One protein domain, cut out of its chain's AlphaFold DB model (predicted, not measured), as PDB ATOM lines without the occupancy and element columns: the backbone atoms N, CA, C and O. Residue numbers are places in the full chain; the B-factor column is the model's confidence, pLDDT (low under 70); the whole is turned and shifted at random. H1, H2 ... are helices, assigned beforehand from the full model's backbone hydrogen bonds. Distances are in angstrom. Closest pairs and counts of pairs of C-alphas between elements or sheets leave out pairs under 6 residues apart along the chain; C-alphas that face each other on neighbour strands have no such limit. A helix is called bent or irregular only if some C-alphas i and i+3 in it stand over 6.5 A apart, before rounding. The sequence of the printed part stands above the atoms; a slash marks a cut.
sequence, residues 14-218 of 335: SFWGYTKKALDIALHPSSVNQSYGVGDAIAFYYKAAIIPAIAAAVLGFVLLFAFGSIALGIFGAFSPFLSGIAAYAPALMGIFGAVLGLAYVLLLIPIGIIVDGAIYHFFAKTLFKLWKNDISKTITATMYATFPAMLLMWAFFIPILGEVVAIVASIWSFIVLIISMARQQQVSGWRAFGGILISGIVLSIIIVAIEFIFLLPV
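AT A GLANCE: This is residues 14 to 218 of the 335 residues of an uncharacterized protein of Thermoplasmatales archaeon ARMAN (UniProt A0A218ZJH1). Three helices, H2, H4 and H5, make an up-and-down bundle, each running against the one before it; H6 packs side by side with H5, and H1 crosses H2 and H5. H7 packs with its first part on H4 and H6, and its residues 204 to 218 stick out as a free arm, while the short H3 lies far out at one end. The printed part has 205 residues, with seven named helices, H1 to H7 in that order, and no named strand; the class is all helix. It is compact, with a radius of gyration of the C-alphas of 18.9 A, yet flat, spanning 55 by 55 by 28 A; without the free arm the body spans 55 by 39 by 27 A.

HOW THE PARTS SIT: Start at H1, residues 15 to 27, which touches residues 44 to 51 of H2, residues 38 to 75, at about perpendicular, 89 degrees; the closest C-alphas, of Thr 19 and Ala 48, are 4.3 A apart. H2 is irregular, with C-alphas 66 and 69 8.8 A apart, and has a kink of 112 degrees near residue 69. H2 and H3, residues 80 to 86, only just touch, with 3 pairs of C-alphas within 8 A, the closest those of Leu 72 and Ala 86 at 7.3 A. H4, residues 90 to 127, touches H2 at a steep tilt of 42 degrees, opposite ways; look at the closest C-alphas, Ala 57 and Ala 98, 5.4 A apart. H5, residues 135 to 157, is irregular, with C-alphas 151 and 154 7.6 A apart. It forms a helical hairpin with H4, the closest C-alphas being Gly 117 and Ile 139 at 4.6 A, and touches H2 at Ala 56 and Trp 154, whose C-alphas are 3.9 A apart. H6, residues 161 to 185, forms the next hairpin with H5, at a shallow tilt of 14 degrees. H7, residues 189 to 218, touches H4 with residues 195 to 200 alone, the closest C-alphas being Ala 124 and Gly 195 at 5.2 A. In H1 and H6 every O i to N i+4 pair is within hydrogen-bond range; H2 has 29 of 34, H4 31 of 34, H5 12 of 19, H7 24 of 26, and H3 1 of 3, beside 1 of 4 O i to N i+3 pairs.

IN THESE COORDINATES: Find C-alpha 15 at (-37.685, 19.524, -12.204), where H1 begins. H2 measures 34.0 A from first to last C-alpha, H4 50.4 A, H5 33.9 A and H6 35.2 A. H7 runs 43.5 A to C-alpha 218 at (-19.460, -8.468, -49.609).

THE WHOLE: The C-alphas of Tyr 88 and Ser 188 are the two farthest apart, 55.2 A. The printed part has no cut and no long link. Look for pLDDT under 70 at residues 67 to 97 and 215 to 218.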
ATOM      1  N   SER A  14     -40.524  23.370 -11.049       92.19
ATOM      2  CA  SER A  14     -39.311  22.654 -10.647       92.19
ATOM      3  C   SER A  14     -39.123  21.402 -11.510       92.19
ATOM      4  O   SER A  14     -40.074  20.940 -12.147       92.19
ATOM      5  N   PHE A  15     -37.928  20.800 -11.508       88.06
ATOM      6  CA  PHE A  15     -37.685  19.524 -12.204       88.06
ATOM      7  C   PHE A  15     -38.719  18.452 -11.828       88.06
ATOM      8  O   PHE A  15     -39.265  17.778 -12.695       88.06
ATOM      9  N   TRP A  16     -39.095  18.386 -10.547       90.12
ATOM     10  CA  TRP A  16     -40.150  17.494 -10.065       90.12
ATOM     11  C   TRP A  16     -41.519  17.792 -10.684       90.12
ATOM     12  O   TRP A  16     -42.274  16.876 -11.003       90.12
ATOM     13  N   GLY A  17     -41.836  19.070 -10.899       93.88
ATOM     14  CA  GLY A  17     -43.043  19.487 -11.605       93.88
ATOM     15  C   GLY A  17     -43.076  19.002 -13.058       93.88
ATOM     16  O   GLY A  17     -44.114  18.531 -13.521       93.88
ATOM     17  N   TYR A  18     -41.940  19.044 -13.760       93.44
ATOM     18  CA  TYR A  18     -41.829  18.520 -15.126       93.44
ATOM     19  C   TYR A  18     -41.967  16.997 -15.177       93.44
ATOM     20  O   TYR A  18     -42.728  16.492 -16.001       93.44
ATOM     21  N   THR A  19     -41.314  16.265 -14.272       93.12
ATOM     22  CA  THR A  19     -41.447  14.802 -14.185       93.12
ATOM     23  C   THR A  19     -42.878  14.384 -13.837       93.12
ATOM     24  O   THR A  19     -43.414  13.479 -14.469       93.12
ATOM     25  N   LYS A  20     -43.551  15.083 -12.911       94.19
ATOM     26  CA  LYS A  20     -44.977  14.855 -12.612       94.19
ATOM     27  C   LYS A  20     -45.868  15.079 -13.825       94.19
ATOM     28  O   LYS A  20     -46.775  14.293 -14.067       94.19
ATOM     29  N   LYS A  21     -45.601  16.130 -14.599       93.38
ATOM     30  CA  LYS A  21     -46.346  16.398 -15.830       93.38
ATOM     31  C   LYS A  21     -46.094  15.324 -16.889       93.38
ATOM     32  O   LYS A  21     -47.032  14.906 -17.550       93.38
ATOM     33  N   ALA A  22     -44.857  14.851 -17.039       94.06
ATOM     34  CA  ALA A  22     -44.543  13.733 -17.927       94.06
ATOM     35  C   ALA A  22     -45.231  12.432 -17.483       94.06
ATOM     36  O   ALA A  22     -45.744  11.702 -18.326       94.06
ATOM     37  N   LEU A  23     -45.302  12.176 -16.173       95.62
ATOM     38  CA  LEU A  23     -46.054  11.057 -15.606       95.62
ATOM     39  C   LEU A  23     -47.553  11.183 -15.892       95.62
ATOM     40  O   LEU A  23     -48.165  10.214 -16.320       95.62
ATOM     41  N   ASP A  24     -48.134  12.366 -15.719       95.44
ATOM     42  CA  ASP A  24     -49.542  12.604 -16.046       95.44
ATOM     43  C   ASP A  24     -49.827  12.409 -17.542       95.44
ATOM     44  O   ASP A  24     -50.789  11.742 -17.903       95.44
ATOM     45  N   ILE A  25     -48.939  12.883 -18.423       94.06
ATOM     46  CA  ILE A  25     -49.020  12.620 -19.869       94.06
ATOM     47  C   ILE A  25     -48.943  11.114 -20.156       94.06
ATOM     48  O   ILE A  25     -49.686  10.614 -21.000       94.06
ATOM     49  N   ALA A  26     -48.056  10.394 -19.467       95.38
ATOM     50  CA  ALA A  26     -47.904   8.956 -19.632       95.38
ATOM     51  C   ALA A  26     -49.142   8.189 -19.147       95.38
ATOM     52  O   ALA A  26     -49.517   7.217 -19.787       95.38
ATOM     53  N   LEU A  27     -49.778   8.604 -18.048       95.81
ATOM     54  CA  LEU A  27     -50.949   7.934 -17.466       95.81
ATOM     55  C   LEU A  27     -52.265   8.330 -18.150       95.81
ATOM     56  O   LEU A  27     -53.151   7.495 -18.330       95.81
ATOM     57  N   HIS A  28     -52.382   9.588 -18.569       94.56
ATOM     58  CA  HIS A  28     -53.584  10.173 -19.158       94.56
ATOM     59  C   HIS A  28     -53.292  10.812 -20.524       94.56
ATOM     60  O   HIS A  28     -53.585  11.995 -20.735       94.56
ATOM     61  N   PRO A  29     -52.781  10.053 -21.510       88.38
ATOM     62  CA  PRO A  29     -52.369  10.604 -22.806       88.38
ATOM     63  C   PRO A  29     -53.521  11.255 -23.588       88.38
ATOM     64  O   PRO A  29     -53.302  12.111 -24.443       88.38
ATOM     65  N   SER A  30     -54.769  10.886 -23.284       87.44
ATOM     66  CA  SER A  30     -55.976  11.452 -23.891       87.44
ATOM     67  C   SER A  30     -56.296  12.880 -23.432       87.44
ATOM     68  O   SER A  30     -57.038  13.569 -24.135       87.44
ATOM     69  N   SER A  31     -55.748  13.317 -22.294       81.12
ATOM     70  CA  SER A  31     -55.981  14.642 -21.700       81.12
ATOM     71  C   SER A  31     -55.105  15.745 -22.316       81.12
ATOM     72  O   SER A  31     -55.350  16.940 -22.132       81.12
ATOM     73  N   VAL A  32     -54.084  15.358 -23.086       78.12
ATOM     74  CA  VAL A  32     -53.002  16.251 -23.497       78.12
ATOM     75  C   VAL A  32     -53.289  16.866 -24.864       78.12
ATOM     76  O   VAL A  32     -52.916  16.339 -25.910       78.12
ATOM     77  N   ASN A  33     -53.910  18.044 -24.851       77.94
ATOM     78  CA  ASN A  33     -54.125  18.855 -26.059       77.94
ATOM     79  C   ASN A  33     -52.978  19.842 -26.332       77.94
ATOM     80  O   ASN A  33     -52.953  20.511 -27.366       77.94
ATOM     81  N   GLN A  34     -52.026  19.954 -25.400       81.19
ATOM     82  CA  GLN A  34     -50.884  20.848 -25.542       81.19
ATOM     83  C   GLN A  34     -49.953  20.328 -26.630       81.19
ATOM     84  O   GLN A  34     -49.594  19.152 -26.664       81.19
ATOM     85  N   SER A  35     -49.563  21.237 -27.509       81.38
ATOM     86  CA  SER A  35     -48.566  21.012 -28.537       81.38
ATOM     87  C   SER A  35     -47.444  21.992 -28.321       81.38
ATOM     88  O   SER A  35     -47.690  23.171 -28.063       81.38
ATOM     89  N   TYR A  36     -46.232  21.491 -28.469       84.94
ATOM     90  CA  TYR A  36     -45.037  22.293 -28.351       84.94
ATOM     91  C   TYR A  36     -44.460  22.559 -29.739       84.94
ATOM     92  O   TYR A  36     -44.646  21.763 -30.670       84.94
ATOM     93  N   GLY A  37     -43.760  23.687 -29.873       88.12
ATOM     94  CA  GLY A  37     -42.741  23.815 -30.908       88.12
ATOM     95  C   GLY A  37     -41.663  22.747 -30.696       88.12
ATOM     96  O   GLY A  37     -41.477  22.281 -29.573       88.12
ATOM     97  N   VAL A  38     -40.931  22.365 -31.742       88.06
ATOM     98  CA  VAL A  38     -39.875  21.334 -31.646       88.06
ATOM     99  C   VAL A  38     -38.862  21.661 -30.540       88.06
ATOM    100  O   VAL A  38     -38.553  20.802 -29.719       88.06
ATOM    101  N   GLY A  39     -38.410  22.917 -30.454       89.38
ATOM    102  CA  GLY A  39     -37.491  23.358 -29.398       89.38
ATOM    103  C   GLY A  39     -38.087  23.263 -27.990       89.38
ATOM    104  O   GLY A  39     -37.427  22.780 -27.072       89.38
ATOM    105  N   ASP A  40     -39.355  23.648 -27.822       89.94
ATOM    106  CA  ASP A  40     -40.055  23.561 -26.533       89.94
ATOM    107  C   ASP A  40     -40.308  22.110 -26.110       89.94
ATOM    108  O   ASP A  40     -40.235  21.797 -24.922       89.94
ATOM    109  N   ALA A  41     -40.577  21.220 -27.071       89.12
ATOM    110  CA  ALA A  41     -40.713  19.788 -26.834       89.12
ATOM    111  C   ALA A  41     -39.390  19.229 -26.294       89.12
ATOM    112  O   ALA A  41     -39.343  18.682 -25.197       89.12
ATOM    113  N   ILE A  42     -38.283  19.472 -26.994       90.81
ATOM    114  CA  ILE A  42     -36.953  19.026 -26.561       90.81
ATOM    115  C   ILE A  42     -36.609  19.585 -25.169       90.81
ATOM    116  O   ILE A  42     -36.171  18.846 -24.288       90.81
ATOM    117  N   ALA A  43     -36.866  20.872 -24.924       92.62
ATOM    118  CA  ALA A  43     -36.645  21.475 -23.612       92.62
ATOM    119  C   ALA A  43     -37.515  20.831 -22.516       92.62
ATOM    120  O   ALA A  43     -37.055  20.649 -21.386       92.62
ATOM    121  N   PHE A  44     -38.764  20.481 -22.830       92.88
ATOM    122  CA  PHE A  44     -39.653  19.764 -21.920       92.88
ATOM    123  C   PHE A  44     -39.137  18.352 -21.617       92.88
ATOM    124  O   PHE A  44     -39.099  17.978 -20.445       92.88
ATOM    125  N   TYR A  45     -38.674  17.620 -22.637       93.94
ATOM    126  CA  TYR A  45     -38.046  16.309 -22.480       93.94
ATOM    127  C   TYR A  45     -36.878  16.372 -21.494       93.94
ATOM    128  O   TYR A  45     -36.907  15.675 -20.483       93.94
ATOM    129  N   TYR A  46     -35.908  17.265 -21.713       93.94
ATOM    130  CA  TYR A  46     -34.743  17.383 -20.829       93.94
ATOM    131  C   TYR A  46     -35.143  17.645 -19.378       93.94
ATOM    132  O   TYR A  46     -34.651  16.991 -18.461       93.94
ATOM    133  N   LYS A  47     -36.078  18.573 -19.160       94.06
ATOM    134  CA  LYS A  47     -36.531  18.914 -17.809       94.06
ATOM    135  C   LYS A  47     -37.275  17.766 -17.127       94.06
ATOM    136  O   LYS A  47     -37.162  17.628 -15.912       94.06
ATOM    137  N   ALA A  48     -38.015  16.958 -17.883       93.81
ATOM    138  CA  ALA A  48     -38.714  15.790 -17.357       93.81
ATOM    139  C   ALA A  48     -37.781  14.589 -17.116       93.81
ATOM    140  O   ALA A  48     -38.003  13.842 -16.159       93.81
ATOM    141  N   ALA A  49     -36.745  14.433 -17.948       93.69
ATOM    142  CA  ALA A  49     -35.814  13.306 -17.954       93.69
ATOM    143  C   ALA A  49     -34.742  13.371 -16.858       93.69
ATOM    144  O   ALA A  49     -34.240  12.327 -16.456       93.69
ATOM    145  N   ILE A  50     -34.399  14.562 -16.349       91.19
ATOM    146  CA  ILE A  50     -33.304  14.735 -15.375       91.19
ATOM    147  C   ILE A  50     -33.462  13.835 -14.145       91.19
ATOM    148  O   ILE A  50     -32.503  13.180 -13.746       91.19
ATOM    149  N   ILE A  51     -34.656  13.769 -13.550       92.31
ATOM    150  CA  ILE A  51     -34.858  12.991 -12.319       92.31
ATOM    151  C   ILE A  51     -34.745  11.481 -12.584       92.31
ATOM    152  O   ILE A  51     -33.935  10.840 -11.909       92.31
ATOM    153  N   PRO A  52     -35.464  10.896 -13.566       91.25
ATOM    154  CA  PRO A  52     -35.262   9.495 -13.931       91.25
ATOM    155  C   PRO A  52     -33.827   9.167 -14.356       91.25
ATOM    156  O   PRO A  52     -33.313   8.119 -13.973       91.25
ATOM    157  N   ALA A  53     -33.156  10.069 -15.080       89.19
ATOM    158  CA  ALA A  53     -31.775   9.877 -15.517       89.19
ATOM    159  C   ALA A  53     -30.795   9.845 -14.336       89.19
ATOM    160  O   ALA A  53     -29.921   8.983 -14.297       89.19
ATOM    161  N   ILE A  54     -30.959  10.731 -13.346       89.50
ATOM    162  CA  ILE A  54     -30.159  10.699 -12.113       89.50
ATOM    163  C   ILE A  54     -30.434   9.406 -11.338       89.50
ATOM    164  O   ILE A  54     -29.490   8.748 -10.909       89.50
ATOM    165  N   ALA A  55     -31.702   9.008 -11.191       90.12
ATOM    166  CA  ALA A  55     -32.059   7.766 -10.504       90.12
ATOM    167  C   ALA A  55     -31.434   6.536 -11.186       90.12
ATOM    168  O   ALA A  55     -30.855   5.683 -10.514       90.12
ATOM    169  N   ALA A  56     -31.486   6.483 -12.517       86.50
ATOM    170  CA  ALA A  56     -30.837   5.463 -13.329       86.50
ATOM    171  C   ALA A  56     -29.314   5.460 -13.173       86.50
ATOM    172  O   ALA A  56     -28.730   4.399 -12.983       86.50
ATOM    173  N   ALA A  57     -28.670   6.629 -13.209       85.38
ATOM    174  CA  ALA A  57     -27.224   6.737 -13.043       85.38
ATOM    175  C   ALA A  57     -26.774   6.267 -11.652       85.38
ATOM    176  O   ALA A  57     -25.822   5.497 -11.542       85.38
ATOM    177  N   VAL A  58     -27.484   6.680 -10.595       87.75
ATOM    178  CA  VAL A  58     -27.195   6.264  -9.214       87.75
ATOM    179  C   VAL A  58     -27.396   4.760  -9.050       87.75
ATOM    180  O   VAL A  58     -26.505   4.081  -8.545       87.75
ATOM    181  N   LEU A  59     -28.530   4.217  -9.499       84.81
ATOM    182  CA  LEU A  59     -28.815   2.791  -9.349       84.81
ATOM    183  C   LEU A  59     -27.877   1.926 -10.199       84.81
ATOM    184  O   LEU A  59     -27.362   0.926  -9.706       84.81
ATOM    185  N   GLY A  60     -27.606   2.336 -11.439       78.88
ATOM    186  CA  GLY A  60     -26.639   1.679 -12.314       78.88
ATOM    187  C   GLY A  60     -25.241   1.661 -11.698       78.88
ATOM    188  O   GLY A  60     -24.600   0.614 -11.676       78.88
ATOM    189  N   PHE A  61     -24.797   2.778 -11.111       80.75
ATOM    190  CA  PHE A  61     -23.525   2.842 -10.390       80.75
ATOM    191  C   PHE A  61     -23.493   1.888  -9.188       80.75
ATOM    192  O   PHE A  61     -22.549   1.112  -9.053       80.75
ATOM    193  N   VAL A  62     -24.534   1.893  -8.346       83.81
ATOM    194  CA  VAL A  62     -24.628   1.014  -7.166       83.81
ATOM    195  C   VAL A  62     -24.616  -0.461  -7.567       83.81
ATOM    196  O   VAL A  62     -23.886  -1.249  -6.969       83.81
ATOM    197  N   LEU A  63     -25.383  -0.846  -8.590       76.06
ATOM    198  CA  LEU A  63     -25.468  -2.237  -9.038       76.06
ATOM    199  C   LEU A  63     -24.181  -2.706  -9.722       76.06
ATOM    200  O   LEU A  63     -23.744  -3.826  -9.471       76.06
ATOM    201  N   LEU A  64     -23.535  -1.857 -10.525       72.56
ATOM    202  CA  LEU A  64     -22.226  -2.169 -11.109       72.56
ATOM    203  C   LEU A  64     -21.142  -2.291 -10.035       72.56
ATOM    204  O   LEU A  64     -20.283  -3.163 -10.136       72.56
ATOM    205  N   PHE A  65     -21.193  -1.460  -8.993       73.94
ATOM    206  CA  PHE A  65     -20.262  -1.546  -7.871       73.94
ATOM    207  C   PHE A  65     -20.488  -2.811  -7.029       73.94
ATOM    208  O   PHE A  65     -19.531  -3.497  -6.681       73.94
ATOM    209  N   ALA A  66     -21.746  -3.151  -6.735       76.31
ATOM    210  CA  ALA A  66     -22.097  -4.297  -5.897       76.31
ATOM    211  C   ALA A  66     -21.997  -5.655  -6.625       76.31
ATOM    212  O   ALA A  66     -21.670  -6.659  -5.995       76.31
ATOM    213  N   PHE A  67     -22.263  -5.699  -7.937       68.75
ATOM    214  CA  PHE A  67     -22.423  -6.940  -8.714       68.75
ATOM    215  C   PHE A  67     -21.620  -6.962 -10.026       68.75
ATOM    216  O   PHE A  67     -21.968  -7.695 -10.958       68.75
ATOM    217  N   GLY A  68     -20.548  -6.168 -10.128       61.94
ATOM    218  CA  GLY A  68     -19.818  -5.923 -11.380       61.94
ATOM    219  C   GLY A  68     -19.399  -7.175 -12.157       61.94
ATOM    220  O   GLY A  68     -19.482  -7.188 -13.379       61.94
ATOM    221  N   SER A  69     -19.043  -8.269 -11.481       58.38
ATOM    222  CA  SER A  69     -18.679  -9.539 -12.125       58.38
ATOM    223  C   SER A  69     -19.847 -10.244 -12.836       58.38
ATOM    224  O   SER A  69     -19.618 -10.922 -13.835       58.38
ATOM    225  N   ILE A  70     -21.092 -10.061 -12.382       57.38
ATOM    226  CA  ILE A  70     -22.300 -10.653 -12.993       57.38
ATOM    227  C   ILE A  70     -22.832  -9.743 -14.106       57.38
ATOM    228  O   ILE A  70     -23.194 -10.215 -15.184       57.38
ATOM    229  N   ALA A  71     -22.815  -8.426 -13.883       51.75
ATOM    230  CA  ALA A  71     -23.245  -7.440 -14.874       51.75
ATOM    231  C   ALA A  71     -22.381  -7.475 -16.151       51.75
ATOM    232  O   ALA A  71     -22.904  -7.298 -17.252       51.75
ATOM    233  N   LEU A  72     -21.083  -7.780 -16.023       50.88
ATOM    234  CA  LEU A  72     -20.161  -7.952 -17.152       50.88
ATOM    235  C   LEU A  72     -20.505  -9.150 -18.048       50.88
ATOM    236  O   LEU A  72     -20.299  -9.068 -19.257       50.88
ATOM    237  N   GLY A  73     -21.059 -10.230 -17.490       49.31
ATOM    238  CA  GLY A  73     -21.510 -11.380 -18.279       49.31
ATOM    239  C   GLY A  73     -22.733 -11.060 -19.142       49.31
ATOM    240  O   GLY A  73     -22.847 -11.558 -20.257       49.31
ATOM    241  N   ILE A  74     -23.617 -10.187 -18.649       48.00
ATOM    242  CA  ILE A  74     -24.870  -9.829 -19.326       48.00
ATOM    243  C   ILE A  74     -24.631  -8.703 -20.344       48.00
ATOM    244  O   ILE A  74     -25.020  -8.838 -21.499       48.00
ATOM    245  N   PHE A  75     -23.921  -7.628 -19.977       45.78
ATOM    246  CA  PHE A  75     -23.618  -6.522 -20.901       45.78
ATOM    247  C   PHE A  75     -22.512  -6.853 -21.914       45.78
ATOM    248  O   PHE A  75     -22.548  -6.358 -23.042       45.78
ATOM    249  N   GLY A  76     -21.551  -7.712 -21.555       42.81
ATOM    250  CA  GLY A  76     -20.488  -8.161 -22.460       42.81
ATOM    251  C   GLY A  76     -20.997  -8.994 -23.641       42.81
ATOM    252  O   GLY A  76     -20.343  -9.029 -24.679       42.81
ATOM    253  N   ALA A  77     -22.182  -9.604 -23.520       41.44
ATOM    254  CA  ALA A  77     -22.829 -10.336 -24.608       41.44
ATOM    255  C   ALA A  77     -23.405  -9.413 -25.700       41.44
ATOM    256  O   ALA A  77     -23.488  -9.815 -26.857       41.44
ATOM    257  N   PHE A  78     -23.762  -8.169 -25.357       39.00
ATOM    258  CA  PHE A  78     -24.371  -7.215 -26.292       39.00
ATOM    259  C   PHE A  78     -23.355  -6.312 -27.012       39.00
ATOM    260  O   PHE A  78     -23.726  -5.609 -27.950       39.00
ATOM    261  N   SER A  79     -22.080  -6.301 -26.603       42.62
ATOM    262  CA  SER A  79     -21.067  -5.422 -27.202       42.62
ATOM    263  C   SER A  79     -19.644  -5.990 -27.081       42.62
ATOM    264  O   SER A  79     -19.042  -5.920 -26.005       42.62
ATOM    265  N   PRO A  80     -19.040  -6.473 -28.185       42.12
ATOM    266  CA  PRO A  80     -17.634  -6.886 -28.205       42.12
ATOM    267  C   PRO A  80     -16.648  -5.721 -27.992       42.12
ATOM    268  O   PRO A  80     -15.475  -5.955 -27.725       42.12
ATOM    269  N   PHE A  81     -17.102  -4.464 -28.068       41.59
ATOM    270  CA  PHE A  81     -16.273  -3.290 -27.780       41.59
ATOM    271  C   PHE A  81     -16.081  -3.069 -26.268       41.59
ATOM    272  O   PHE A  81     -15.016  -2.638 -25.828       41.59
ATOM    273  N   LEU A  82     -17.087  -3.402 -25.450       42.62
ATOM    274  CA  LEU A  82     -17.034  -3.213 -23.993       42.62
ATOM    275  C   LEU A  82     -16.290  -4.343 -23.263       42.62
ATOM    276  O   LEU A  82     -15.745  -4.115 -22.180       42.62
ATOM    277  N   SER A  83     -16.210  -5.537 -23.858       44.03
ATOM    278  CA  SER A  83     -15.505  -6.688 -23.273       44.03
ATOM    279  C   SER A  83     -13.991  -6.463 -23.150       44.03
ATOM    280  O   SER A  83     -13.378  -6.945 -22.198       44.03
ATOM    281  N   GLY A  84     -13.393  -5.668 -24.048       46.38
ATOM    282  CA  GLY A  84     -11.971  -5.314 -24.005       46.38
ATOM    283  C   GLY A  84     -11.594  -4.365 -22.862       46.38
ATOM    284  O   GLY A  84     -10.495  -4.468 -22.331       46.38
ATOM    285  N   ILE A  85     -12.496  -3.472 -22.441       45.84
ATOM    286  CA  ILE A  85     -12.239  -2.493 -21.365       45.84
ATOM    287  C   ILE A  85     -12.505  -3.118 -19.982       45.84
ATOM    288  O   ILE A  85     -11.802  -2.828 -19.011       45.84
ATOM    289  N   ALA A  86     -13.460  -4.053 -19.905       44.91
ATOM    290  CA  ALA A  86     -13.822  -4.788 -18.693       44.91
ATOM    291  C   ALA A  86     -12.657  -5.552 -18.035       44.91
ATOM    292  O   ALA A  86     -12.662  -5.744 -16.820       44.91
ATOM    293  N   ALA A  87     -11.653  -5.959 -18.817       52.50
ATOM    294  CA  ALA A  87     -10.503  -6.710 -18.323       52.50
ATOM    295  C   ALA A  87      -9.524  -5.873 -17.474       52.50
ATOM    296  O   ALA A  87      -8.749  -6.450 -16.715       52.50
ATOM    297  N   TYR A  88      -9.546  -4.536 -17.583       49.28
ATOM    298  CA  TYR A  88      -8.458  -3.697 -17.065       49.28
ATOM    299  C   TYR A  88      -8.824  -2.830 -15.849       49.28
ATOM    300  O   TYR A  88      -7.922  -2.480 -15.091       49.28
ATOM    301  N   ALA A  89     -10.105  -2.499 -15.606       58.47
ATOM    302  CA  ALA A  89     -10.513  -1.736 -14.414       58.47
ATOM    303  C   ALA A  89     -12.046  -1.726 -14.170       58.47
ATOM    304  O   ALA A  89     -12.750  -0.877 -14.725       58.47
ATOM    305  N   PRO A  90     -12.592  -2.581 -13.283       58.16
ATOM    306  CA  PRO A  90     -14.036  -2.627 -13.013       58.16
ATOM    307  C   PRO A  90     -14.611  -1.311 -12.453       58.16
ATOM    308  O   PRO A  90     -15.746  -0.954 -12.762       58.16
ATOM    309  N   ALA A  91     -13.821  -0.531 -11.705       59.66
ATOM    310  CA  ALA A  91     -14.249   0.774 -11.188       59.66
ATOM    311  C   ALA A  91     -14.383   1.852 -12.286       59.66
ATOM    312  O   ALA A  91     -15.301   2.671 -12.239       59.66
ATOM    313  N   LEU A  92     -13.512   1.836 -13.305       61.12
ATOM    314  CA  LEU A  92     -13.594   2.775 -14.432       61.12
ATOM    315  C   LEU A  92     -14.781   2.450 -15.349       61.12
ATOM    316  O   LEU A  92     -15.384   3.362 -15.910       61.12
ATOM    317  N   MET A  93     -15.178   1.177 -15.432       57.81
ATOM    318  CA  MET A  93     -16.364   0.742 -16.179       57.81
ATOM    319  C   MET A  93     -17.674   1.245 -15.569       57.81
ATOM    320  O   MET A  93     -18.583   1.596 -16.316       57.81
ATOM    321  N   GLY A  94     -17.771   1.333 -14.238       63.81
ATOM    322  CA  GLY A  94     -18.944   1.908 -13.570       63.81
ATOM    323  C   GLY A  94     -19.172   3.370 -13.959       63.81
ATOM    324  O   GLY A  94     -20.282   3.766 -14.311       63.81
ATOM    325  N   ILE A  95     -18.094   4.157 -13.975       67.56
ATOM    326  CA  ILE A  95     -18.124   5.566 -14.383       67.56
ATOM    327  C   ILE A  95     -18.401   5.680 -15.885       67.56
ATOM    328  O   ILE A  95     -19.273   6.445 -16.291       67.56
ATOM    329  N   PHE A  96     -17.709   4.896 -16.715       66.75
ATOM    330  CA  PHE A  96     -17.877   4.937 -18.167       66.75
ATOM    331  C   PHE A  96     -19.286   4.510 -18.600       66.75
ATOM    332  O   PHE A  96     -19.903   5.172 -19.430       66.75
ATOM    333  N   GLY A  97     -19.836   3.459 -17.985       67.06
ATOM    334  CA  GLY A  97     -21.204   2.998 -18.212       67.06
ATOM    335  C   GLY A  97     -22.250   4.024 -17.778       67.06
ATOM    336  O   GLY A  97     -23.187   4.286 -18.528       67.06
ATOM    337  N   ALA A  98     -22.065   4.669 -16.621       70.88
ATOM    338  CA  ALA A  98     -22.951   5.741 -16.173       70.88
ATOM    339  C   ALA A  98     -22.904   6.957 -17.116       70.88
ATOM    340  O   ALA A  98     -23.952   7.483 -17.485       70.88
ATOM    341  N   VAL A  99     -21.709   7.372 -17.555       77.94
ATOM    342  CA  VAL A  99     -21.533   8.487 -18.502       77.94
ATOM    343  C   VAL A  99     -22.153   8.163 -19.859       77.94
ATOM    344  O   VAL A  99     -22.880   8.994 -20.398       77.94
ATOM    345  N   LEU A 100     -21.926   6.962 -20.399       73.25
ATOM    346  CA  LEU A 100     -22.536   6.532 -21.658       73.25
ATOM    347  C   LEU A 100     -24.056   6.405 -21.549       73.25
ATOM    348  O   LEU A 100     -24.757   6.839 -22.459       73.25
ATOM    349  N   GLY A 101     -24.576   5.861 -20.449       74.31
ATOM    350  CA  GLY A 101     -26.018   5.780 -20.206       74.31
ATOM    351  C   GLY A 101     -26.660   7.166 -20.129       74.31
ATOM    352  O   GLY A 101     -27.700   7.409 -20.740       74.31
ATOM    353  N   LEU A 102     -26.001   8.110 -19.454       82.31
ATOM    354  CA  LEU A 102     -26.445   9.500 -19.395       82.31
ATOM    355  C   LEU A 102     -26.376  10.167 -20.777       82.31
ATOM    356  O   LEU A 102     -27.326  10.831 -21.183       82.31
ATOM    357  N   ALA A 103     -25.291   9.957 -21.528       82.06
ATOM    358  CA  ALA A 103     -25.136  10.470 -22.889       82.06
ATOM    359  C   ALA A 103     -26.193   9.889 -23.838       82.06
ATOM    360  O   ALA A 103     -26.753  10.617 -24.653       82.06
ATOM    361  N   TYR A 104     -26.522   8.605 -23.703       77.88
ATOM    362  CA  TYR A 104     -27.581   7.960 -24.472       77.88
ATOM    363  C   TYR A 104     -28.931   8.643 -24.225       77.88
ATOM    364  O   TYR A 104     -29.615   9.041 -25.165       77.88
ATOM    365  N   VAL A 105     -29.280   8.863 -22.959       82.75
ATOM    366  CA  VAL A 105     -30.570   9.451 -22.571       82.75
ATOM    367  C   VAL A 105     -30.656  10.926 -22.935       82.75
ATOM    368  O   VAL A 105     -31.690  11.392 -23.397       82.75
ATOM    369  N   LEU A 106     -29.570  11.672 -22.748       87.94
ATOM    370  CA  LEU A 106     -29.567  13.108 -22.988       87.94
ATOM    371  C   LEU A 106     -29.328  13.463 -24.456       87.94
ATOM    372  O   LEU A 106     -29.789  14.506 -24.886       87.94
ATOM    373  N   LEU A 107     -28.636  12.644 -25.243       88.94
ATOM    374  CA  LEU A 107     -28.295  13.000 -26.625       88.94
ATOM    375  C   LEU A 107     -29.029  12.118 -27.627       88.94
ATOM    376  O   LEU A 107     -29.738  12.628 -28.494       88.94
ATOM    377  N   LEU A 108     -28.888  10.798 -27.502       85.00
ATOM    378  CA  LEU A 108     -29.398   9.870 -28.509       85.00
ATOM    379  C   LEU A 108     -30.924   9.771 -28.487       85.00
ATOM    380  O   LEU A 108     -31.526   9.783 -29.559       85.00
ATOM    381  N   ILE A 109     -31.565   9.751 -27.312       88.44
ATOM    382  CA  ILE A 109     -33.034   9.669 -27.236       88.44
ATOM    383  C   ILE A 109     -33.713  10.905 -27.862       88.44
ATOM    384  O   ILE A 109     -34.573  10.708 -28.721       88.44
ATOM    385  N   PRO A 110     -33.352  12.168 -27.541       91.62
ATOM    386  CA  PRO A 110     -33.930  13.336 -28.215       91.62
ATOM    387  C   PRO A 110     -33.742  13.333 -29.730       91.62
ATOM    388  O   PRO A 110     -34.668  13.686 -30.459       91.62
ATOM    389  N   ILE A 111     -32.565  12.920 -30.209       92.12
ATOM    390  CA  ILE A 111     -32.301  12.789 -31.647       92.12
ATOM    391  C   ILE A 111     -33.232  11.729 -32.246       92.12
ATOM    392  O   ILE A 111     -33.895  12.009 -33.244       92.12
ATOM    393  N   GLY A 112     -33.353  10.567 -31.601       88.62
ATOM    394  CA  GLY A 112     -34.276   9.501 -31.993       88.62
ATOM    395  C   GLY A 112     -35.727   9.981 -32.074       88.62
ATOM    396  O   GLY A 112     -36.366   9.796 -33.099       88.62
ATOM    397  N   ILE A 113     -36.214  10.717 -31.069       92.31
ATOM    398  CA  ILE A 113     -37.572  11.294 -31.051       92.31
ATOM    399  C   ILE A 113     -37.838  12.171 -32.285       92.31
ATOM    400  O   ILE A 113     -38.935  12.125 -32.858       92.31
ATOM    401  N   ILE A 114     -36.860  12.997 -32.671       94.88
ATOM    402  CA  ILE A 114     -36.961  13.889 -33.833       94.88
ATOM    403  C   ILE A 114     -36.941  13.074 -35.125       94.88
ATOM    404  O   ILE A 114     -37.764  13.330 -36.006       94.88
ATOM    405  N   VAL A 115     -36.036  12.099 -35.232       93.56
ATOM    406  CA  VAL A 115     -35.901  11.224 -36.402       93.56
ATOM    407  C   VAL A 115     -37.165  10.389 -36.597       93.56
ATOM    408  O   VAL A 115     -37.758  10.451 -37.672       93.56
ATOM    409  N   ASP A 116     -37.650   9.708 -35.561       92.31
ATOM    410  CA  ASP A 116     -38.888   8.922 -35.596       92.31
ATOM    411  C   ASP A 116     -40.085   9.806 -35.948       92.31
ATOM    412  O   ASP A 116     -40.903   9.470 -36.808       92.31
ATOM    413  N   GLY A 117     -40.159  10.991 -35.337       94.88
ATOM    414  CA  GLY A 117     -41.184  11.976 -35.655       94.88
ATOM    415  C   GLY A 117     -41.137  12.403 -37.122       94.88
ATOM    416  O   GLY A 117     -42.177  12.466 -37.776       94.88
ATOM    417  N   ALA A 118     -39.950  12.654 -37.670       95.44
ATOM    418  CA  ALA A 118     -39.774  13.016 -39.071       95.44
ATOM    419  C   ALA A 118     -40.126  11.865 -40.020       95.44
ATOM    420  O   ALA A 118     -40.822  12.101 -41.007       95.44
ATOM    421  N   ILE A 119     -39.722  10.633 -39.701       93.69
ATOM    422  CA  ILE A 119     -40.035   9.422 -40.471       93.69
ATOM    423  C   ILE A 119     -41.543   9.223 -40.534       93.69
ATOM    424  O   ILE A 119     -42.119   9.173 -41.624       93.69
ATOM    425  N   TYR A 120     -42.205   9.179 -39.378       95.31
ATOM    426  CA  TYR A 120     -43.650   9.019 -39.336       95.31
ATOM    427  C   TYR A 120     -44.344  10.165 -40.098       95.31
ATOM    428  O   TYR A 120     -45.314   9.919 -40.813       95.31
ATOM    429  N   HIS A 121     -43.824  11.399 -40.015       95.25
ATOM    430  CA  HIS A 121     -44.354  12.550 -40.762       95.25
ATOM    431  C   HIS A 121     -44.229  12.437 -42.246       95.25
ATOM    432  O   HIS A 121     -45.215  12.634 -42.960       95.25
ATOM    433  N   PHE A 122     -43.046  12.089 -42.705       94.81
ATOM    434  CA  PHE A 122     -42.794  11.913 -44.106       94.81
ATOM    435  C   PHE A 122     -43.719  10.842 -44.687       94.81
ATOM    436  O   PHE A 122     -44.465  11.116 -45.624       94.81
ATOM    437  N   PHE A 123     -43.771   9.653 -44.092       92.62
ATOM    438  CA  PHE A 123     -44.575   8.566 -44.642       92.62
ATOM    439  C   PHE A 123     -46.076   8.842 -44.533       92.62
ATOM    440  O   PHE A 123     -46.792   8.836 -45.539       92.62
ATOM    441  N   ALA A 124     -46.577   9.149 -43.340       91.44
ATOM    442  CA  ALA A 124     -48.012   9.279 -43.143       91.44
ATOM    443  C   ALA A 124     -48.602  10.560 -43.758       91.44
ATOM    444  O   ALA A 124     -49.753  10.524 -44.201       91.44
ATOM    445  N   LYS A 125     -47.857  11.674 -43.835       92.19
ATOM    446  CA  LYS A 125     -48.326  12.899 -44.510       92.19
ATOM    447  C   LYS A 125     -48.058  12.868 -46.010       92.19
ATOM    448  O   LYS A 125     -48.994  13.078 -46.779       92.19
ATOM    449  N   THR A 126     -46.820  12.609 -46.431       88.38
ATOM    450  CA  THR A 126     -46.424  12.733 -47.843       88.38
ATOM    451  C   THR A 126     -46.954  11.578 -48.682       88.38
ATOM    452  O   THR A 126     -47.536  11.827 -49.735       88.38
ATOM    453  N   LEU A 127     -46.803  10.328 -48.225       84.94
ATOM    454  CA  LEU A 127     -47.220   9.172 -49.029       84.94
ATOM    455  C   LEU A 127     -48.709   8.863 -48.873       84.94
ATOM    456  O   LEU A 127     -49.403   8.663 -49.867       84.94
ATOM    457  N   PHE A 128     -49.215   8.849 -47.637       86.12
ATOM    458  CA  PHE A 128     -50.575   8.364 -47.364       86.12
ATOM    459  C   PHE A 128     -51.608   9.466 -47.108       86.12
ATOM    460  O   PHE A 128     -52.794   9.162 -46.975       86.12
ATOM    461  N   LYS A 129     -51.191  10.741 -47.038       91.94
ATOM    462  CA  LYS A 129     -52.070  11.900 -46.777       91.94
ATOM    463  C   LYS A 129     -52.972  11.718 -45.544       91.94
ATOM    464  O   LYS A 129     -54.086  12.238 -45.484       91.94
ATOM    465  N   LEU A 130     -52.500  10.965 -44.552       91.31
ATOM    466  CA  LEU A 130     -53.250  10.641 -43.338       91.31
ATOM    467  C   LEU A 130     -53.253  11.803 -42.351       91.31
ATOM    468  O   LEU A 130     -54.198  11.947 -41.578       91.31
ATOM    469  N   TRP A 131     -52.189  12.604 -42.341       92.12
ATOM    470  CA  TRP A 131     -51.952  13.619 -41.321       92.12
ATOM    471  C   TRP A 131     -52.296  15.019 -41.795       92.12
ATOM    472  O   TRP A 131     -51.983  15.408 -42.918       92.12
ATOM    473  N   LYS A 132     -52.929  15.783 -40.905       90.75
ATOM    474  CA  LYS A 132     -53.462  17.111 -41.224       90.75
ATOM    475  C   LYS A 132     -52.550  18.243 -40.775       90.75
ATOM    476  O   LYS A 132     -52.516  19.280 -41.425       90.75
ATOM    477  N   ASN A 133     -51.823  18.047 -39.680       94.25
ATOM    478  CA  ASN A 133     -51.081  19.120 -39.034       94.25
ATOM    479  C   ASN A 133     -49.587  19.072 -39.384       94.25
ATOM    480  O   ASN A 133     -49.131  18.264 -40.198       94.25
ATOM    481  N   ASP A 134     -48.816  19.978 -38.788       94.88
ATOM    482  CA  ASP A 134     -47.381  20.123 -39.033       94.88
ATOM    483  C   ASP A 134     -46.530  19.111 -38.263       94.88
ATOM    484  O   ASP A 134     -46.980  18.474 -37.305       94.88
ATOM    485  N   ILE A 135     -45.266  18.989 -38.667       94.50
ATOM    486  CA  ILE A 135     -44.292  18.055 -38.083       94.50
ATOM    487  C   ILE A 135     -44.095  18.254 -36.579       94.50
ATOM    488  O   ILE A 135     -43.912  17.284 -35.849       94.50
ATOM    489  N   SER A 136     -44.244  19.483 -36.077       95.00
ATOM    490  CA  SER A 136     -44.137  19.783 -34.643       95.00
ATOM    491  C   SER A 136     -45.145  18.998 -33.794       95.00
ATOM    492  O   SER A 136     -44.834  18.591 -32.674       95.00
ATOM    493  N   LYS A 137     -46.347  18.734 -34.330       95.25
ATOM    494  CA  LYS A 137     -47.379  17.914 -33.671       95.25
ATOM    495  C   LYS A 137     -46.951  16.457 -33.574       95.25
ATOM    496  O   LYS A 137     -47.155  15.824 -32.543       95.25
ATOM    497  N   THR A 138     -46.330  15.952 -34.633       95.94
ATOM    498  CA  THR A 138     -45.781  14.599 -34.670       95.94
ATOM    499  C   THR A 138     -44.641  14.431 -33.685       95.94
ATOM    500  O   THR A 138     -44.676  13.503 -32.890       95.94
ATOM    501  N   ILE A 139     -43.676  15.351 -33.700       95.25
ATOM    502  CA  ILE A 139     -42.529  15.316 -32.787       95.25
ATOM    503  C   ILE A 139     -42.996  15.435 -31.330       95.25
ATOM    504  O   ILE A 139     -42.484  14.762 -30.444       95.25
ATOM    505  N   THR A 140     -44.022  16.251 -31.064       95.06
ATOM    506  CA  THR A 140     -44.623  16.318 -29.723       95.06
ATOM    507  C   THR A 140     -45.240  14.974 -29.314       95.06
ATOM    508  O   THR A 140     -45.077  14.549 -28.174       95.06
ATOM    509  N   ALA A 141     -45.937  14.292 -30.229       95.81
ATOM    510  CA  ALA A 141     -46.528  12.983 -29.962       95.81
ATOM    511  C   ALA A 141     -45.465  11.897 -29.726       95.81
ATOM    512  O   ALA A 141     -45.574  11.141 -28.761       95.81
ATOM    513  N   THR A 142     -44.405  11.853 -30.543       95.75
ATOM    514  CA  THR A 142     -43.289  10.914 -30.338       95.75
ATOM    515  C   THR A 142     -42.567  11.185 -29.027       95.75
ATOM    516  O   THR A 142     -42.268  10.248 -28.294       95.75
ATOM    517  N   MET A 143     -42.385  12.452 -28.651       95.81
ATOM    518  CA  MET A 143     -41.847  12.797 -27.338       95.81
ATOM    519  C   MET A 143     -42.726  12.256 -26.204       95.81
ATOM    520  O   MET A 143     -42.206  11.620 -25.291       95.81
ATOM    521  N   TYR A 144     -44.046  12.469 -26.247       95.56
ATOM    522  CA  TYR A 144     -44.954  11.954 -25.213       95.56
ATOM    523  C   TYR A 144     -44.891  10.434 -25.088       95.56
ATOM    524  O   TYR A 144     -44.901   9.911 -23.974       95.56
ATOM    525  N   ALA A 145     -44.758   9.736 -26.216       96.50
ATOM    526  CA  ALA A 145     -44.601   8.288 -26.250       96.50
ATOM    527  C   ALA A 145     -43.352   7.786 -25.520       96.50
ATOM    528  O   ALA A 145     -43.355   6.655 -25.056       96.50
ATOM    529  N   THR A 146     -42.305   8.603 -25.373       94.88
ATOM    530  CA  THR A 146     -41.084   8.181 -24.664       94.88
ATOM    531  C   THR A 146     -41.196   8.227 -23.145       94.88
ATOM    532  O   THR A 146     -40.385   7.603 -22.463       94.88
ATOM    533  N   PHE A 147     -42.187   8.928 -22.579       95.50
ATOM    534  CA  PHE A 147     -42.271   9.102 -21.127       95.50
ATOM    535  C   PHE A 147     -42.456   7.814 -20.328       95.50
ATOM    536  O   PHE A 147     -41.776   7.693 -19.313       95.50
ATOM    537  N   PRO A 148     -43.278   6.835 -20.742       96.00
ATOM    538  CA  PRO A 148     -43.313   5.525 -20.099       96.00
ATOM    539  C   PRO A 148     -41.933   4.896 -19.880       96.00
ATOM    540  O   PRO A 148     -41.575   4.574 -18.748       96.00
ATOM    541  N   ALA A 149     -41.138   4.775 -20.945       92.62
ATOM    542  CA  ALA A 149     -39.796   4.208 -20.876       92.62
ATOM    543  C   ALA A 149     -38.838   5.113 -20.091       92.62
ATOM    544  O   ALA A 149     -38.123   4.640 -19.214       92.62
ATOM    545  N   MET A 150     -38.876   6.425 -20.337       94.12
ATOM    546  CA  MET A 150     -38.036   7.403 -19.643       94.12
ATOM    547  C   MET A 150     -38.283   7.413 -18.129       94.12
ATOM    548  O   MET A 150     -37.336   7.524 -17.366       94.12
ATOM    549  N   LEU A 151     -39.526   7.291 -17.663       94.75
ATOM    550  CA  LEU A 151     -39.852   7.290 -16.230       94.75
ATOM    551  C   LEU A 151     -39.445   5.982 -15.535       94.75
ATOM    552  O   LEU A 151     -39.179   5.985 -14.333       94.75
ATOM    553  N   LEU A 152     -39.382   4.878 -16.286       93.19
ATOM    554  CA  LEU A 152     -39.052   3.537 -15.792       93.19
ATOM    555  C   LEU A 152     -37.613   3.106 -16.096       93.19
ATOM    556  O   LEU A 152     -37.208   2.014 -15.707       93.19
ATOM    557  N   MET A 153     -36.816   3.966 -16.730       86.62
ATOM    558  CA  MET A 153     -35.456   3.644 -17.172       86.62
ATOM    559  C   MET A 153     -34.527   3.185 -16.041       86.62
ATOM    560  O   MET A 153     -33.599   2.418 -16.268       86.62
ATOM    561  N   TRP A 154     -34.764   3.637 -14.807       87.06
ATOM    562  CA  TRP A 154     -33.977   3.217 -13.651       87.06
ATOM    563  C   TRP A 154     -34.189   1.729 -13.339       87.06
ATOM    564  O   TRP A 154     -33.256   1.047 -12.931       87.06
ATOM    565  N   ALA A 155     -35.382   1.189 -13.588       87.56
ATOM    566  CA  ALA A 155     -35.689  -0.210 -13.315       87.56
ATOM    567  C   ALA A 155     -35.002  -1.169 -14.302       87.56
ATOM    568  O   ALA A 155     -34.846  -2.346 -13.985       87.56
ATOM    569  N   PHE A 156     -34.538  -0.674 -15.458       80.31
ATOM    570  CA  PHE A 156     -33.844  -1.488 -16.467       80.31
ATOM    571  C   PHE A 156     -32.529  -2.077 -15.948       80.31
ATOM    572  O   PHE A 156     -32.070  -3.093 -16.457       80.31
ATOM    573  N   PHE A 157     -31.938  -1.480 -14.912       76.81
ATOM    574  CA  PHE A 157     -30.697  -1.979 -14.323       76.81
ATOM    575  C   PHE A 157     -30.899  -3.197 -13.410       76.81
ATOM    576  O   PHE A 157     -29.919  -3.838 -13.040       76.81
ATOM    577  N   ILE A 158     -32.139  -3.537 -13.042       81.38
ATOM    578  CA  ILE A 158     -32.425  -4.681 -12.170       81.38
ATOM    579  C   ILE A 158     -32.481  -5.954 -13.032       81.38
ATOM    580  O   ILE A 158     -33.321  -6.024 -13.927       81.38
ATOM    581  N   PRO A 159     -31.654  -6.988 -12.789       75.50
ATOM    582  CA  PRO A 159     -31.694  -8.219 -13.580       75.50
ATOM    583  C   PRO A 159     -33.082  -8.874 -13.566       75.50
ATOM    584  O   PRO A 159     -33.741  -8.889 -12.526       75.50
ATOM    585  N   ILE A 160     -33.506  -9.448 -14.701       78.19
ATOM    586  CA  ILE A 160     -34.823 -10.086 -14.939       78.19
ATOM    587  C   ILE A 160     -35.997  -9.095 -14.880       78.19
ATOM    588  O   ILE A 160     -36.775  -9.009 -15.829       78.19
ATOM    589  N   LEU A 161     -36.119  -8.316 -13.804       82.81
ATOM    590  CA  LEU A 161     -37.153  -7.293 -13.660       82.81
ATOM    591  C   LEU A 161     -37.016  -6.201 -14.726       82.81
ATOM    592  O   LEU A 161     -38.023  -5.747 -15.255       82.81
ATOM    593  N   GLY A 162     -35.790  -5.814 -15.068       80.44
ATOM    594  CA  GLY A 162     -35.497  -4.790 -16.065       80.44
ATOM    595  C   GLY A 162     -36.049  -5.141 -17.440       80.44
ATOM    596  O   GLY A 162     -36.680  -4.294 -18.060       80.44
ATOM    597  N   GLU A 163     -35.921  -6.401 -17.863       78.50
ATOM    598  CA  GLU A 163     -36.480  -6.895 -19.129       78.50
ATOM    599  C   GLU A 163     -38.010  -6.855 -19.120       78.50
ATOM    600  O   GLU A 163     -38.644  -6.344 -20.044       78.50
ATOM    601  N   VAL A 164     -38.629  -7.330 -18.035       87.69
ATOM    602  CA  VAL A 164     -40.091  -7.294 -17.881       87.69
ATOM    603  C   VAL A 164     -40.597  -5.850 -17.901       87.69
ATOM    604  O   VAL A 164     -41.566  -5.539 -18.598       87.69
ATOM    605  N   VAL A 165     -39.925  -4.948 -17.184       89.12
ATOM    606  CA  VAL A 165     -40.274  -3.525 -17.152       89.12
ATOM    607  C   VAL A 165     -40.045  -2.873 -18.514       89.12
ATOM    608  O   VAL A 165     -40.876  -2.069 -18.925       89.12
ATOM    609  N   ALA A 166     -38.993  -3.235 -19.248       84.69
ATOM    610  CA  ALA A 166     -38.746  -2.742 -20.601       84.69
ATOM    611  C   ALA A 166     -39.856  -3.159 -21.572       84.69
ATOM    612  O   ALA A 166     -40.346  -2.320 -22.332       84.69
ATOM    613  N   ILE A 167     -40.321  -4.409 -21.502       87.06
ATOM    614  CA  ILE A 167     -41.445  -4.901 -22.313       87.06
ATOM    615  C   ILE A 167     -42.723  -4.122 -21.982       87.06
ATOM    616  O   ILE A 167     -43.370  -3.578 -22.881       87.06
ATOM    617  N   VAL A 168     -43.067  -4.010 -20.695       94.81
ATOM    618  CA  VAL A 168     -44.264  -3.278 -20.249       94.81
ATOM    619  C   VAL A 168     -44.186  -1.804 -20.653       94.81
ATOM    620  O   VAL A 168     -45.147  -1.261 -21.207       94.81
ATOM    621  N   ALA A 169     -43.038  -1.160 -20.442       93.56
ATOM    622  CA  ALA A 169     -42.816   0.232 -20.808       93.56
ATOM    623  C   ALA A 169     -42.879   0.449 -22.323       93.56
ATOM    624  O   ALA A 169     -43.385   1.482 -22.757       93.56
ATOM    625  N   SER A 170     -42.422  -0.508 -23.133       90.50
ATOM    626  CA  SER A 170     -42.477  -0.433 -24.599       90.50
ATOM    627  C   SER A 170     -43.909  -0.533 -25.115       90.50
ATOM    628  O   SER A 170     -44.335   0.290 -25.928       90.50
ATOM    629  N   ILE A 171     -44.693  -1.480 -24.587       95.56
ATOM    630  CA  ILE A 171     -46.121  -1.603 -24.912       95.56
ATOM    631  C   ILE A 171     -46.858  -0.323 -24.504       95.56
ATOM    632  O   ILE A 171     -47.635   0.227 -25.288       95.56
ATOM    633  N   TRP A 172     -46.575   0.198 -23.307       97.31
ATOM    634  CA  TRP A 172     -47.189   1.435 -22.833       97.31
ATOM    635  C   TRP A 172     -46.790   2.644 -23.690       97.31
ATOM    636  O   TRP A 172     -47.656   3.410 -24.107       97.31
ATOM    637  N   SER A 173     -45.509   2.767 -24.048       96.31
ATOM    638  CA  SER A 173     -44.991   3.798 -24.964       96.31
ATOM    639  C   SER A 173     -45.730   3.783 -26.300       96.31
ATOM    640  O   SER A 173     -46.140   4.831 -26.801       96.31
ATOM    641  N   PHE A 174     -45.971   2.595 -26.852       96.31
ATOM    642  CA  PHE A 174     -46.696   2.436 -28.108       96.31
ATOM    643  C   PHE A 174     -48.168   2.862 -27.999       96.31
ATOM    644  O   PHE A 174     -48.681   3.561 -28.877       96.31
ATOM    645  N   ILE A 175     -48.845   2.525 -26.897       97.25
ATOM    646  CA  ILE A 175     -50.219   2.981 -26.630       97.25
ATOM    647  C   ILE A 175     -50.268   4.514 -26.530       97.25
ATOM    648  O   ILE A 175     -51.107   5.153 -27.176       97.25
ATOM    649  N   VAL A 176     -49.341   5.119 -25.777       97.38
ATOM    650  CA  VAL A 176     -49.228   6.581 -25.664       97.38
ATOM    651  C   VAL A 176     -48.943   7.217 -27.026       97.38
ATOM    652  O   VAL A 176     -49.538   8.251 -27.341       97.38
ATOM    653  N   LEU A 177     -48.112   6.601 -27.871       97.06
ATOM    654  CA  LEU A 177     -47.839   7.080 -29.228       97.06
ATOM    655  C   LEU A 177     -49.110   7.152 -30.074       97.06
ATOM    656  O   LEU A 177     -49.372   8.185 -30.686       97.06
ATOM    657  N   ILE A 178     -49.925   6.095 -30.088       97.06
ATOM    658  CA  ILE A 178     -51.169   6.061 -30.875       97.06
ATOM    659  C   ILE A 178     -52.128   7.159 -30.407       97.06
ATOM    660  O   ILE A 178     -52.656   7.916 -31.229       97.06
ATOM    661  N   ILE A 179     -52.348   7.262 -29.093       96.88
ATOM    662  CA  ILE A 179     -53.295   8.225 -28.515       96.88
ATOM    663  C   ILE A 179     -52.815   9.659 -28.758       96.88
ATOM    664  O   ILE A 179     -53.589  10.502 -29.223       96.88
ATOM    665  N   SER A 180     -51.539   9.934 -28.482       95.69
ATOM    666  CA  SER A 180     -50.955  11.261 -28.678       95.69
ATOM    667  C   SER A 180     -50.939  11.651 -30.155       95.69
ATOM    668  O   SER A 180     -51.365  12.755 -30.479       95.69
ATOM    669  N   MET A 181     -50.573  10.752 -31.072       96.00
ATOM    670  CA  MET A 181     -50.646  11.007 -32.515       96.00
ATOM    671  C   MET A 181     -52.070  11.316 -32.967       96.00
ATOM    672  O   MET A 181     -52.280  12.304 -33.669       96.00
ATOM    673  N   ALA A 182     -53.056  10.521 -32.545       96.06
ATOM    674  CA  ALA A 182     -54.455  10.738 -32.905       96.06
ATOM    675  C   ALA A 182     -54.934  12.139 -32.492       96.06
ATOM    676  O   ALA A 182     -55.551  12.853 -33.288       96.06
ATOM    677  N   ARG A 183     -54.581  12.569 -31.275       95.06
ATOM    678  CA  ARG A 183     -54.913  13.903 -30.755       95.06
ATOM    679  C   ARG A 183     -54.156  15.014 -31.476       95.06
ATOM    680  O   ARG A 183     -54.776  15.954 -31.971       95.06
ATOM    681  N   GLN A 184     -52.837  14.896 -31.573       94.62
ATOM    682  CA  GLN A 184     -51.969  15.932 -32.128       94.62
ATOM    683  C   GLN A 184     -52.176  16.114 -33.638       94.62
ATOM    684  O   GLN A 184     -52.095  17.241 -34.129       94.62
ATOM    685  N   GLN A 185     -52.499  15.047 -34.374       94.81
ATOM    686  CA  GLN A 185     -52.806  15.087 -35.810       94.81
ATOM    687  C   GLN A 185     -54.301  15.241 -36.129       94.81
ATOM    688  O   GLN A 185     -54.653  15.377 -37.300       94.81
ATOM    689  N   GLN A 186     -55.179  15.263 -35.116       93.94
ATOM    690  CA  GLN A 186     -56.640  15.353 -35.272       93.94
ATOM    691  C   GLN A 186     -57.213  14.282 -36.222       93.94
ATOM    692  O   GLN A 186     -58.002  14.558 -37.139       93.94
ATOM    693  N   VAL A 187     -56.792  13.039 -35.998       95.06
ATOM    694  CA  VAL A 187     -57.220  11.846 -36.741       95.06
ATOM    695  C   VAL A 187     -57.814  10.809 -35.789       95.06
ATOM    696  O   VAL A 187     -57.629  10.881 -34.577       95.06
ATOM    697  N   SER A 188     -58.540   9.827 -36.324       96.19
ATOM    698  CA  SER A 188     -59.017   8.704 -35.513       96.19
ATOM    699  C   SER A 188     -57.852   7.828 -35.039       96.19
ATOM    700  O   SER A 188     -56.831   7.722 -35.720       96.19
ATOM    701  N   GLY A 189     -58.024   7.151 -33.898       95.38
ATOM    702  CA  GLY A 189     -57.010   6.243 -33.341       95.38
ATOM    703  C   GLY A 189     -56.544   5.178 -34.337       95.38
ATOM    704  O   GLY A 189     -55.347   4.966 -34.490       95.38
ATOM    705  N   TRP A 190     -57.466   4.597 -35.110       94.62
ATOM    706  CA  TRP A 190     -57.138   3.625 -36.159       94.62
ATOM    707  C   TRP A 190     -56.291   4.203 -37.295       94.62
ATOM    708  O   TRP A 190     -55.397   3.527 -37.796       94.62
ATOM    709  N   ARG A 191     -56.527   5.462 -37.689       94.00
ATOM    710  CA  ARG A 191     -55.691   6.139 -38.692       94.00
ATOM    711  C   ARG A 191     -54.306   6.464 -38.143       94.00
ATOM    712  O   ARG A 191     -53.334   6.350 -38.881       94.00
ATOM    713  N   ALA A 192     -54.209   6.838 -36.865       95.94
ATOM    714  CA  ALA A 192     -52.923   7.036 -36.201       95.94
ATOM    715  C   ALA A 192     -52.132   5.722 -36.126       95.94
ATOM    716  O   ALA A 192     -50.992   5.681 -36.579       95.94
ATOM    717  N   PHE A 193     -52.764   4.644 -35.651       96.38
ATOM    718  CA  PHE A 193     -52.174   3.307 -35.606       96.38
ATOM    719  C   PHE A 193     -51.708   2.838 -36.989       96.38
ATOM    720  O   PHE A 193     -50.546   2.477 -37.148       96.38
ATOM    721  N   GLY A 194     -52.576   2.919 -38.004       93.81
ATOM    722  CA  GLY A 194     -52.226   2.550 -39.375       93.81
ATOM    723  C   GLY A 194     -51.069   3.381 -39.931       93.81
ATOM    724  O   GLY A 194     -50.156   2.827 -40.533       93.81
ATOM    725  N   GLY A 195     -51.053   4.694 -39.674       93.81
ATOM    726  CA  GLY A 195     -49.952   5.568 -40.085       93.81
ATOM    727  C   GLY A 195     -48.613   5.179 -39.457       93.81
ATOM    728  O   GLY A 195     -47.612   5.114 -40.168       93.81
ATOM    729  N   ILE A 196     -48.591   4.873 -38.156       95.44
ATOM    730  CA  ILE A 196     -47.383   4.412 -37.453       95.44
ATOM    731  C   ILE A 196     -46.927   3.058 -38.011       95.44
ATOM    732  O   ILE A 196     -45.765   2.910 -38.385       95.44
ATOM    733  N   LEU A 197     -47.846   2.091 -38.119       94.19
ATOM    734  CA  LEU A 197     -47.546   0.731 -38.567       94.19
ATOM    735  C   LEU A 197     -46.982   0.710 -39.991       94.19
ATOM    736  O   LEU A 197     -45.945   0.099 -40.237       94.19
ATOM    737  N   ILE A 198     -47.634   1.408 -40.923       92.06
ATOM    738  CA  ILE A 198     -47.194   1.461 -42.320       92.06
ATOM    739  C   ILE A 198     -45.832   2.152 -42.428       92.06
ATOM    740  O   ILE A 198     -44.962   1.663 -43.143       92.06
ATOM    741  N   SER A 199     -45.618   3.247 -41.691       92.31
ATOM    742  CA  SER A 199     -44.315   3.926 -41.670       92.31
ATOM    743  C   SER A 199     -43.204   2.990 -41.185       92.31
ATOM    744  O   SER A 199     -42.130   2.963 -41.781       92.31
ATOM    745  N   GLY A 200     -43.476   2.188 -40.149       89.00
ATOM    746  CA  GLY A 200     -42.546   1.178 -39.644       89.00
ATOM    747  C   GLY A 200     -42.242   0.083 -40.669       89.00
ATOM    748  O   GLY A 200     -41.078  -0.207 -40.915       89.00
ATOM    749  N   ILE A 201     -43.266  -0.475 -41.324       90.69
ATOM    750  CA  ILE A 201     -43.089  -1.507 -42.361       90.69
ATOM    751  C   ILE A 201     -42.234  -0.984 -43.520       90.69
ATOM    752  O   ILE A 201     -41.300  -1.658 -43.948       90.69
ATOM    753  N   VAL A 202     -42.529   0.222 -44.018       88.81
ATOM    754  CA  VAL A 202     -41.775   0.818 -45.130       88.81
ATOM    755  C   VAL A 202     -40.321   1.067 -44.731       88.81
ATOM    756  O   VAL A 202     -39.421   0.739 -45.502       88.81
ATOM    757  N   LEU A 203     -40.076   1.584 -43.523       87.31
ATOM    758  CA  LEU A 203     -38.719   1.779 -43.017       87.31
ATOM    759  C   LEU A 203     -37.956   0.450 -42.918       87.31
ATOM    760  O   LEU A 203     -36.827   0.374 -43.394       87.31
ATOM    761  N   SER A 204     -38.573  -0.600 -42.370       84.31
ATOM    762  CA  SER A 204     -37.949  -1.924 -42.268       84.31
ATOM    763  C   SER A 204     -37.587  -2.496 -43.639       84.31
ATOM    764  O   SER A 204     -36.498  -3.036 -43.803       84.31
ATOM    765  N   ILE A 205     -38.454  -2.334 -44.645       88.25
ATOM    766  CA  ILE A 205     -38.158  -2.758 -46.022       88.25
ATOM    767  C   ILE A 205     -36.960  -1.984 -46.587       88.25
ATOM    768  O   ILE A 205     -36.092  -2.588 -47.210       88.25
ATOM    769  N   ILE A 206     -36.886  -0.668 -46.359       86.62
ATOM    770  CA  ILE A 206     -35.761   0.162 -46.817       86.62
ATOM    771  C   ILE A 206     -34.455  -0.274 -46.145       86.62
ATOM    772  O   ILE A 206     -33.453  -0.425 -46.837       86.62
ATOM    773  N   ILE A 207     -34.460  -0.507 -44.829       83.69
ATOM    774  CA  ILE A 207     -33.273  -0.963 -44.090       83.69
ATOM    775  C   ILE A 207     -32.807  -2.316 -44.626       83.69
ATOM    776  O   ILE A 207     -31.648  -2.439 -45.008       83.69
ATOM    777  N   VAL A 208     -33.712  -3.292 -44.750       82.19
ATOM    778  CA  VAL A 208     -33.380  -4.618 -45.294       82.19
ATOM    779  C   VAL A 208     -32.870  -4.513 -46.732       82.19
ATOM    780  O   VAL A 208     -31.922  -5.200 -47.092       82.19
ATOM    781  N   ALA A 209     -33.447  -3.641 -47.563       86.94
ATOM    782  CA  ALA A 209     -32.975  -3.429 -48.928       86.94
ATOM    783  C   ALA A 209     -31.570  -2.807 -48.965       86.94
ATOM    784  O   ALA A 209     -30.742  -3.235 -49.762       86.94
ATOM    785  N   ILE A 210     -31.285  -1.831 -48.098       83.50
ATOM    786  CA  ILE A 210     -29.953  -1.231 -47.947       83.50
ATOM    787  C   ILE A 210     -28.959  -2.298 -47.482       83.50
ATOM    788  O   ILE A 210     -27.942  -2.497 -48.140       83.50
ATOM    789  N   GLU A 211     -29.262  -3.022 -46.406       74.56
ATOM    790  CA  GLU A 211     -28.432  -4.126 -45.918       74.56
ATOM    791  C   GLU A 211     -28.176  -5.141 -47.028       74.56
ATOM    792  O   GLU A 211     -27.031  -5.496 -47.275       74.56
ATOM    793  N   PHE A 212     -29.205  -5.533 -47.778       78.38
ATOM    794  CA  PHE A 212     -29.057  -6.446 -48.901       78.38
ATOM    795  C   PHE A 212     -28.153  -5.866 -49.995       78.38
ATOM    796  O   PHE A 212     -27.254  -6.562 -50.442       78.38
ATOM    797  N   ILE A 213     -28.314  -4.597 -50.386       82.69
ATOM    798  CA  ILE A 213     -27.499  -3.932 -51.423       82.69
ATOM    799  C   ILE A 213     -26.037  -3.757 -50.993       82.69
ATOM    800  O   ILE A 213     -25.151  -3.862 -51.836       82.69
ATOM    801  N   PHE A 214     -25.764  -3.491 -49.715       71.69
ATOM    802  CA  PHE A 214     -24.399  -3.302 -49.212       71.69
ATOM    803  C   PHE A 214     -23.724  -4.615 -48.791       71.69
ATOM    804  O   PHE A 214     -22.502  -4.723 -48.881       71.69
ATOM    805  N   LEU A 215     -24.493  -5.633 -48.395       61.53
ATOM    806  CA  LEU A 215     -23.981  -6.967 -48.072       61.53
ATOM    807  C   LEU A 215     -23.856  -7.861 -49.314       61.53
ATOM    808  O   LEU A 215     -22.975  -8.717 -49.324       61.53
ATOM    809  N   LEU A 216     -24.640  -7.662 -50.384       58.25
ATOM    810  CA  LEU A 216     -24.505  -8.441 -51.630       58.25
ATOM    811  C   LEU A 216     -23.097  -8.358 -52.231       58.25
ATOM    812  O   LEU A 216     -22.564  -9.400 -52.603       58.25
ATOM    813  N   PRO A 217     -22.457  -7.177 -52.332       56.78
ATOM    814  CA  PRO A 217     -21.090  -7.058 -52.807       56.78
ATOM    815  C   PRO A 217     -20.114  -7.757 -51.872       56.78
ATOM    816  O   PRO A 217     -19.210  -8.410 -52.360       56.78
ATOM    817  N   VAL A 218     -20.309  -7.716 -50.552       55.22
ATOM    818  CA  VAL A 218     -19.460  -8.468 -49.609       55.22
ATOM    819  C   VAL A 218     -19.620  -9.977 -49.820       55.22
ATOM    820  O   VAL A 218     -18.629 -10.693 -49.822       55.22
TER     821      VAL A 218